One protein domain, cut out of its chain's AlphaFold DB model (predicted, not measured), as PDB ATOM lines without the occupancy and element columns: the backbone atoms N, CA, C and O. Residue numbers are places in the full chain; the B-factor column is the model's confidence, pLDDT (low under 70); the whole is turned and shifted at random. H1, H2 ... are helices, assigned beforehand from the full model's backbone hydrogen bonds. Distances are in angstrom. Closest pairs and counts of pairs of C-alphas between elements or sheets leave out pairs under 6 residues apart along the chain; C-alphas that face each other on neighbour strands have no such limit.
ATOM      1  N   ASN A   6     315.439 608.134 443.013       88.69
ATOM      2  CA  ASN A   6     316.744 608.598 443.478       88.69
ATOM      3  C   ASN A   6     317.791 607.493 443.351       88.69
ATOM      4  O   ASN A   6     318.899 607.748 442.879       88.69
ATOM      5  N   TYR A   7     317.440 606.263 443.738       91.12
ATOM      6  CA  TYR A   7     318.287 605.095 443.499       91.12
ATOM      7  C   TYR A   7     318.569 604.931 442.004       91.12
ATOM      8  O   TYR A   7     319.726 604.805 441.609       91.12
ATOM      9  N   TYR A   8     317.524 604.972 441.174       91.94
ATOM     10  CA  TYR A   8     317.620 604.682 439.749       91.94
ATOM     11  C   TYR A   8     318.537 605.670 439.023       91.94
ATOM     12  O   TYR A   8     319.456 605.253 438.327       91.94
ATOM     13  N   VAL A   9     318.356 606.976 439.238       88.44
ATOM     14  CA  VAL A   9     319.197 608.014 438.616       88.44
ATOM     15  C   VAL A   9     320.637 607.950 439.123       88.44
ATOM     16  O   VAL A   9     321.573 608.103 438.344       88.44
ATOM     17  N   ARG A  10     320.833 607.693 440.421       88.31
ATOM     18  CA  ARG A  10     322.172 607.605 441.019       88.31
ATOM     19  C   ARG A  10     322.941 606.377 440.524       88.31
ATOM     20  O   ARG A  10     324.145 606.462 440.321       88.31
ATOM     21  N   MET A  11     322.256 605.251 440.332       88.94
ATOM     22  CA  MET A  11     322.836 603.996 439.846       88.94
ATOM     23  C   MET A  11     323.069 603.998 438.328       88.94
ATOM     24  O   MET A  11     323.999 603.354 437.842       88.94
ATOM     25  N   TYR A  12     322.240 604.731 437.581       90.56
ATOM     26  CA  TYR A  12     322.222 604.767 436.118       90.56
ATOM     27  C   TYR A  12     322.383 606.207 435.601       90.56
ATOM     28  O   TYR A  12     321.436 606.807 435.088       90.56
ATOM     29  N   PRO A  13     323.577 606.803 435.750       81.25
ATOM     30  CA  PRO A  13     323.800 608.208 435.416       81.25
ATOM     31  C   PRO A  13     323.776 608.499 433.906       81.25
ATOM     32  O   PRO A  13     323.678 609.657 433.500       81.25
ATOM     33  N   ASP A  14     323.809 607.467 433.059       80.31
ATOM     34  CA  ASP A  14     323.627 607.564 431.607       80.31
ATOM     35  C   ASP A  14     322.249 608.126 431.202       80.31
ATOM     36  O   ASP A  14     322.090 608.662 430.105       80.31
ATOM     37  N   LEU A  15     321.279 608.110 432.121       78.88
ATOM     38  CA  LEU A  15     319.946 608.688 431.934       78.88
ATOM     39  C   LEU A  15     319.931 610.213 431.770       78.88
ATOM     40  O   LEU A  15     318.945 610.749 431.265       78.88
ATOM     41  N   ALA A  16     321.004 610.923 432.145       66.88
ATOM     42  CA  ALA A  16     321.080 612.383 432.031       66.88
ATOM     43  C   ALA A  16     320.850 612.904 430.594       66.88
ATOM     44  O   ALA A  16     320.425 614.043 430.412       66.88
ATOM     45  N   HIS A  17     321.083 612.067 429.577       63.66
ATOM     46  CA  HIS A  17     320.912 612.410 428.161       63.66
ATOM     47  C   HIS A  17     319.564 611.974 427.558       63.66
ATOM     48  O   HIS A  17     319.290 612.278 426.399       63.66
ATOM     49  N   TRP A  18     318.719 611.263 428.312       63.25
ATOM     50  CA  TRP A  18     317.552 610.552 427.773       63.25
ATOM     51  C   TRP A  18     316.275 611.408 427.655       63.25
ATOM     52  O   TRP A  18     315.366 611.066 426.904       63.25
ATOM     53  N   GLY A  19     316.174 612.530 428.375       59.84
ATOM     54  CA  GLY A  19     315.070 613.501 428.254       59.84
ATOM     55  C   GLY A  19     313.682 613.054 428.761       59.84
ATOM     56  O   GLY A  19     312.804 613.905 428.897       59.84
ATOM     57  N   ALA A  20     313.476 611.767 429.071       69.25
ATOM     58  CA  ALA A  20     312.253 611.208 429.670       69.25
ATOM     59  C   ALA A  20     312.406 610.926 431.181       69.25
ATOM     60  O   ALA A  20     313.521 610.899 431.705       69.25
ATOM     61  N   SER A  21     311.295 610.696 431.895       85.50
ATOM     62  CA  SER A  21     311.336 610.418 433.346       85.50
ATOM     63  C   SER A  21     311.974 609.056 433.667       85.50
ATOM     64  O   SER A  21     311.865 608.108 432.886       85.50
ATOM     65  N   ALA A  22     312.598 608.916 434.843       88.50
ATOM     66  CA  ALA A  22     313.272 607.676 435.252       88.50
ATOM     67  C   ALA A  22     312.327 606.457 435.255       88.50
ATOM     68  O   ALA A  22     312.691 605.368 434.808       88.50
ATOM     69  N   LEU A  23     311.084 606.652 435.708       88.56
ATOM     70  CA  LEU A  23     310.054 605.610 435.731       88.56
ATOM     71  C   LEU A  23     309.610 605.195 434.320       88.56
ATOM     72  O   LEU A  23     309.334 604.019 434.067       88.56
ATOM     73  N   GLU A  24     309.529 606.149 433.395       87.12
ATOM     74  CA  GLU A  24     309.194 605.886 431.995       87.12
ATOM     75  C   GLU A  24     310.313 605.112 431.293       87.12
ATOM     76  O   GLU A  24     310.039 604.110 430.626       87.12
ATOM     77  N   HIS A  25     311.570 605.509 431.518       91.62
ATOM     78  CA  HIS A  25     312.726 604.754 431.040       91.62
ATOM     79  C   HIS A  25     312.693 603.317 431.562       91.62
ATOM     80  O   HIS A  25     312.783 602.372 430.774       91.62
ATOM     81  N   PHE A  26     312.507 603.135 432.873       91.38
ATOM     82  CA  PHE A  26     312.472 601.806 433.473       91.38
ATOM     83  C   PHE A  26     311.412 600.917 432.827       91.38
ATOM     84  O   PHE A  26     311.741 599.818 432.394       91.38
ATOM     85  N   ASN A  27     310.165 601.393 432.717       87.38
ATOM     86  CA  ASN A  27     309.051 600.609 432.176       87.38
ATOM     87  C   ASN A  27     309.196 600.273 430.685       87.38
ATOM     88  O   ASN A  27     308.633 599.271 430.234       87.38
ATOM     89  N   THR A  28     309.939 601.083 429.931       84.25
ATOM     90  CA  THR A  28     310.097 600.910 428.481       84.25
ATOM     91  C   THR A  28     311.321 600.059 428.132       84.25
ATOM     92  O   THR A  28     311.220 599.151 427.296       84.25
ATOM     93  N   TRP A  29     312.447 600.320 428.803       87.31
ATOM     94  CA  TRP A  29     313.775 599.784 428.484       87.31
ATOM     95  C   TRP A  29     314.469 599.176 429.698       87.31
ATOM     96  O   TRP A  29     314.926 598.038 429.634       87.31
ATOM     97  N   GLY A  30     314.494 599.893 430.824       88.12
ATOM     98  CA  GLY A  30     315.338 599.538 431.964       88.12
ATOM     99  C   GLY A  30     315.146 598.116 432.486       88.12
ATOM    100  O   GLY A  30     316.130 597.443 432.779       88.12
ATOM    101  N   TRP A  31     313.908 597.617 432.561       91.31
ATOM    102  CA  TRP A  31     313.690 596.243 433.023       91.31
ATOM    103  C   TRP A  31     314.137 595.176 432.012       91.31
ATOM    104  O   TRP A  31     314.544 594.093 432.425       91.31
ATOM    105  N   LYS A  32     314.105 595.480 430.707       89.88
ATOM    106  CA  LYS A  32     314.606 594.597 429.636       89.88
ATOM    107  C   LYS A  32     316.129 594.535 429.636       89.88
ATOM    108  O   LYS A  32     316.714 593.512 429.311       89.88
ATOM    109  N   GLU A  33     316.762 595.625 430.049       90.62
ATOM    110  CA  GLU A  33     318.204 595.697 430.266       90.62
ATOM    111  C   GLU A  33     318.634 595.052 431.589       90.62
ATOM    112  O   GLU A  33     319.823 594.961 431.840       90.62
ATOM    113  N   ASN A  34     317.708 594.569 432.427       92.19
ATOM    114  CA  ASN A  34     317.981 594.032 433.769       92.19
ATOM    115  C   ASN A  34     318.427 595.079 434.807       92.19
ATOM    116  O   ASN A  34     319.006 594.728 435.836       92.19
ATOM    117  N   ARG A  35     318.135 596.367 434.586       93.88
ATOM    118  CA  ARG A  35     318.349 597.419 435.592       93.88
ATOM    119  C   ARG A  35     317.378 597.237 436.754       93.88
ATOM    120  O   ARG A  35     316.209 596.927 436.534       93.88
ATOM    121  N   ASN A  36     317.828 597.460 437.983       94.62
ATOM    122  CA  ASN A  36     317.018 597.315 439.194       94.62
ATOM    123  C   ASN A  36     316.143 598.559 439.408       94.62
ATOM    124  O   ASN A  36     316.606 599.681 439.218       94.62
ATOM    125  N   ALA A  37     314.886 598.372 439.814       93.75
ATOM    126  CA  ALA A  37     313.942 599.476 440.048       93.75
ATOM    127  C   ALA A  37     314.209 600.252 441.351       93.75
ATOM    128  O   ALA A  37     313.822 601.412 441.479       93.75
ATOM    129  N   SER A  38     314.808 599.583 442.333       94.00
ATOM    130  CA  SER A  38     315.191 600.109 443.644       94.00
ATOM    131  C   SER A  38     316.215 599.173 444.287       94.00
ATOM    132  O   SER A  38     316.477 598.084 443.773       94.00
ATOM    133  N   VAL A  39     316.757 599.569 445.441       91.94
ATOM    134  CA  VAL A  39     317.658 598.732 446.254       91.94
ATOM    135  C   VAL A  39     316.998 597.433 446.751       91.94
ATOM    136  O   VAL A  39     317.680 596.447 447.010       91.94
ATOM    137  N   ASP A  40     315.666 597.407 446.849       92.12
ATOM    138  CA  ASP A  40     314.903 596.261 447.355       92.12
ATOM    139  C   ASP A  40     314.283 595.405 446.235       92.12
ATOM    140  O   ASP A  40     313.508 594.488 446.523       92.12
ATOM    141  N   PHE A  41     314.589 595.695 444.963       94.25
ATOM    142  CA  PHE A  41     313.998 595.009 443.813       94.25
ATOM    143  C   PHE A  41     315.048 594.620 442.765       94.25
ATOM    144  O   PHE A  41     315.467 595.447 441.950       94.25
ATOM    145  N   ASP A  42     315.414 593.339 442.740       93.50
ATOM    146  CA  ASP A  42     316.258 592.756 441.701       93.50
ATOM    147  C   ASP A  42     315.399 592.335 440.508       93.50
ATOM    148  O   ASP A  42     314.665 591.341 440.536       93.50
ATOM    149  N   THR A  43     315.499 593.123 439.440       93.62
ATOM    150  CA  THR A  43     314.722 592.915 438.219       93.62
ATOM    151  C   THR A  43     315.045 591.582 437.564       93.62
ATOM    152  O   THR A  43     314.123 590.898 437.123       93.62
ATOM    153  N   TYR A  44     316.324 591.206 437.499       91.38
ATOM    154  CA  TYR A  44     316.754 589.974 436.844       91.38
ATOM    155  C   TYR A  44     316.268 588.756 437.628       91.38
ATOM    156  O   TYR A  44     315.580 587.908 437.071       91.38
ATOM    157  N   PHE A  45     316.509 588.727 438.942       90.75
ATOM    158  CA  PHE A  45     316.023 587.656 439.815       90.75
ATOM    159  C   PHE A  45     314.507 587.478 439.709       90.75
ATOM    160  O   PHE A  45     314.023 586.357 439.552       90.75
ATOM    161  N   TYR A  46     313.741 588.571 439.780       92.69
ATOM    162  CA  TYR A  46     312.284 588.492 439.720       92.69
ATOM    163  C   TYR A  46     311.798 587.983 438.357       92.69
ATOM    164  O   TYR A  46     310.852 587.194 438.284       92.69
ATOM    165  N   LYS A  47     312.456 588.437 437.283       91.00
ATOM    166  CA  LYS A  47     312.186 588.030 435.903       91.00
ATOM    167  C   LYS A  47     312.416 586.524 435.721       91.00
ATOM    168  O   LYS A  47     311.498 585.825 435.291       91.00
ATOM    169  N   GLU A  48     313.578 586.023 436.133       87.06
ATOM    170  CA  GLU A  48     313.934 584.596 436.066       87.06
ATOM    171  C   GLU A  48     313.015 583.728 436.937       87.06
ATOM    172  O   GLU A  48     312.506 582.704 436.487       87.06
ATOM    173  N   THR A  49     312.722 584.163 438.164       87.94
ATOM    174  CA  THR A  49     311.996 583.337 439.142       87.94
ATOM    175  C   THR A  49     310.499 583.232 438.848       87.94
ATOM    176  O   THR A  49     309.896 582.182 439.068       87.94
ATOM    177  N   TYR A  50     309.866 584.319 438.388       91.62
ATOM    178  CA  TYR A  50     308.398 584.411 438.347       91.62
ATOM    179  C   TYR A  50     307.808 584.666 436.962       91.62
ATOM    180  O   TYR A  50     306.593 584.539 436.811       91.62
ATOM    181  N   LEU A  51     308.615 585.070 435.977       90.06
ATOM    182  CA  LEU A  51     308.122 585.550 434.681       90.06
ATOM    183  C   LEU A  51     308.681 584.794 433.471       90.06
ATOM    184  O   LEU A  51     308.404 585.195 432.345       90.06
ATOM    185  N   GLY A  52     309.411 583.697 433.691       80.25
ATOM    186  CA  GLY A  52     309.976 582.885 432.610       80.25
ATOM    187  C   GLY A  52     311.264 583.455 432.011       80.25
ATOM    188  O   GLY A  52     311.589 583.140 430.870       80.25
ATOM    189  N   GLY A  53     311.980 584.300 432.758       82.88
ATOM    190  CA  GLY A  53     313.286 584.819 432.353       82.88
ATOM    191  C   GLY A  53     313.223 585.732 431.131       82.88
ATOM    192  O   GLY A  53     312.429 586.674 431.087       82.88
ATOM    193  N   GLU A  54     314.068 585.489 430.134       75.31
ATOM    194  CA  GLU A  54     314.143 586.319 428.920       75.31
ATOM    195  C   GLU A  54     312.837 586.355 428.096       75.31
ATOM    196  O   GLU A  54     312.620 587.308 427.350       75.31
ATOM    197  N   ASP A  55     311.919 585.401 428.295       76.88
ATOM    198  CA  ASP A  55     310.606 585.368 427.632       76.88
ATOM    199  C   ASP A  55     309.539 586.249 428.326       76.88
ATOM    200  O   ASP A  55     308.364 586.260 427.942       76.88
ATOM    201  N   ALA A  56     309.912 587.007 429.365       82.25
ATOM    202  CA  ALA A  56     308.984 587.850 430.110       82.25
ATOM    203  C   ALA A  56     308.354 588.951 429.228       82.25
ATOM    204  O   ALA A  56     309.014 589.883 428.772       82.25
ATOM    205  N   THR A  57     307.029 588.903 429.058       83.44
ATOM    206  CA  THR A  57     306.254 589.870 428.247       83.44
ATOM    207  C   THR A  57     305.695 591.053 429.044       83.44
ATOM    208  O   THR A  57     305.097 591.973 428.482       83.44
ATOM    209  N   VAL A  58     305.880 591.052 430.366       87.75
ATOM    210  CA  VAL A  58     305.355 592.065 431.292       87.75
ATOM    211  C   VAL A  58     306.485 592.578 432.178       87.75
ATOM    212  O   VAL A  58     307.294 591.795 432.662       87.75
ATOM    213  N   SER A  59     306.497 593.889 432.445       91.00
ATOM    214  CA  SER A  59     307.447 594.504 433.383       91.00
ATOM    215  C   SER A  59     307.422 593.790 434.750       91.00
ATOM    216  O   SER A  59     306.352 593.732 435.374       91.00
ATOM    217  N   PRO A  60     308.575 593.303 435.253       92.94
ATOM    218  CA  PRO A  60     308.722 592.668 436.564       92.94
ATOM    219  C   PRO A  60     308.095 593.457 437.708       92.94
ATOM    220  O   PRO A  60     307.319 592.916 438.498       92.94
ATOM    221  N   LEU A  61     308.352 594.765 437.746       92.88
ATOM    222  CA  LEU A  61     307.813 595.655 438.767       92.88
ATOM    223  C   LEU A  61     306.286 595.784 438.666       92.88
ATOM    224  O   LEU A  61     305.592 595.756 439.682       92.88
ATOM    225  N   LEU A  62     305.744 595.903 437.448       90.81
ATOM    226  CA  LEU A  62     304.295 595.989 437.245       90.81
ATOM    227  C   LEU A  62     303.599 594.679 437.614       90.81
ATOM    228  O   LEU A  62     302.528 594.714 438.219       90.81
ATOM    229  N   HIS A  63     304.196 593.535 437.272       93.69
ATOM    230  CA  HIS A  63     303.689 592.232 437.685       93.69
ATOM    231  C   HIS A  63     303.697 592.104 439.212       93.69
ATOM    232  O   HIS A  63     302.690 591.726 439.809       93.69
ATOM    233  N   PHE A  64     304.797 592.484 439.865       94.38
ATOM    234  CA  PHE A  64     304.879 592.460 441.319       94.38
ATOM    235  C   PHE A  64     303.801 593.323 441.983       94.38
ATOM    236  O   PHE A  64     303.091 592.844 442.865       94.38
ATOM    237  N   GLU A  65     303.613 594.566 441.540       92.12
ATOM    238  CA  GLU A  65     302.618 595.456 442.148       92.12
ATOM    239  C   GLU A  65     301.169 595.002 441.902       92.12
ATOM    240  O   GLU A  65     300.309 595.240 442.748       92.12
ATOM    241  N   LYS A  66     300.884 594.335 440.774       91.38
ATOM    242  CA  LYS A  66     299.529 593.864 440.441       91.38
ATOM    243  C   LYS A  66     299.160 592.537 441.101       91.38
ATOM    244  O   LYS A  66     298.023 592.382 441.539       91.38
ATOM    245  N   THR A  67     300.081 591.577 441.129       91.31
ATOM    246  CA  THR A  67     299.793 590.187 441.528       91.31
ATOM    247  C   THR A  67     300.849 589.622 442.471       91.31
ATOM    248  O   THR A  67     300.491 589.023 443.485       91.31
ATOM    249  N   GLY A  68     302.137 589.849 442.197       91.12
ATOM    250  CA  GLY A  68     303.232 589.230 442.954       91.12
ATOM    251  C   GLY A  68     303.264 589.589 444.440       91.12
ATOM    252  O   GLY A  68     303.508 588.724 445.276       91.12
ATOM    253  N   ARG A  69     302.933 590.835 444.798       92.38
ATOM    254  CA  ARG A  69     302.872 591.299 446.191       92.38
ATOM    255  C   ARG A  69     301.834 590.525 447.001       92.38
ATOM    256  O   ARG A  69     302.115 590.124 448.124       92.38
ATOM    257  N   ALA A  70     300.642 590.321 446.440       91.62
ATOM    258  CA  ALA A  70     299.579 589.564 447.100       91.62
ATOM    259  C   ALA A  70     299.916 588.065 447.190       91.62
ATOM    260  O   ALA A  70     299.505 587.407 448.142       91.62
ATOM    261  N   ALA A  71     300.687 587.551 446.228       91.62
ATOM    262  CA  ALA A  71     301.191 586.179 446.210       91.62
ATOM    263  C   ALA A  71     302.391 585.944 447.150       91.62
ATOM    264  O   ALA A  71     302.788 584.800 447.347       91.62
ATOM    265  N   GLY A  72     302.961 587.002 447.741       92.50
ATOM    266  CA  GLY A  72     304.147 586.898 448.591       92.50
ATOM    267  C   GLY A  72     305.438 586.603 447.819       92.50
ATOM    268  O   GLY A  72     306.367 586.048 448.400       92.50
ATOM    269  N   ASN A  73     305.504 586.956 446.530       94.12
ATOM    270  CA  ASN A  73     306.712 586.783 445.722       94.12
ATOM    271  C   ASN A  73     307.877 587.584 446.319       94.12
ATOM    272  O   ASN A  73     307.708 588.737 446.722       94.12
ATOM    273  N   LEU A  74     309.069 586.992 446.340       93.50
ATOM    274  CA  LEU A  74     310.285 587.674 446.769       93.50
ATOM    275  C   LEU A  74     310.693 588.706 445.714       93.50
ATOM    276  O   LEU A  74     310.597 588.446 444.520       93.50
ATOM    277  N   THR A  75     311.171 589.873 446.135       93.31
ATOM    278  CA  THR A  75     311.655 590.925 445.220       93.31
ATOM    279  C   THR A  75     313.156 590.837 444.948       93.31
ATOM    280  O   THR A  75     313.670 591.567 444.107       93.31
ATOM    281  N   ARG A  76     313.860 589.948 445.652       91.56
ATOM    282  CA  ARG A  76     315.303 589.694 445.559       91.56
ATOM    283  C   ARG A  76     315.635 588.293 446.099       91.56
ATOM    284  O   ARG A  76     314.791 587.724 446.802       91.56
ATOM    285  N   PRO A  77     316.841 587.755 445.846       88.88
ATOM    286  CA  PRO A  77     317.270 586.472 446.395       88.88
ATOM    287  C   PRO A  77     317.186 586.426 447.926       88.88
ATOM    288  O   PRO A  77     317.472 587.414 448.605       88.88
TER     289      PRO A  77
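This is residues 6 to 77 of the 1114 residues of a protein of Neorhizobium alkalisoli (UniProt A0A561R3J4). Helices H1, H2 and H3 loosely form one lobe, H4 and H5 another, with looped residues 31 to 42 between. The 72 printed residues include five named helices, H1 to H5, and no named strand: the class is all helix. The whole is compact, radius of gyration of the C-alphas 12.1 A, spanning 36 by 22 by 19 A.

H1, residues 6 to 11, begins at C-alpha 6 (316.744, 608.598, 443.478). H2 is residues 13 to 17, H3 22 to 30, H4 43 to 50. H5, residues 60 to 71, 13.9 A long, ends at C-alpha 71 (301.191, 586.179, 446.210).

H1 and H3 are close but not clearly touching. H4 touches H5 at residues 60 to 61 alone, a steep tilt of 44 degrees; the closest C-alphas, of Lys 47 and Pro 60, are 5.8 A apart. Every O i to N i+4 pair is within hydrogen-bond range in H1, H3 and H4, 6 of 8 in H5, 0 of 1 in H2, with 1 of 2 O i to N i+3 pairs.

The printed part has no cut. The H3 to H4 link is long. Residues 16 to 20 have pLDDT under 70.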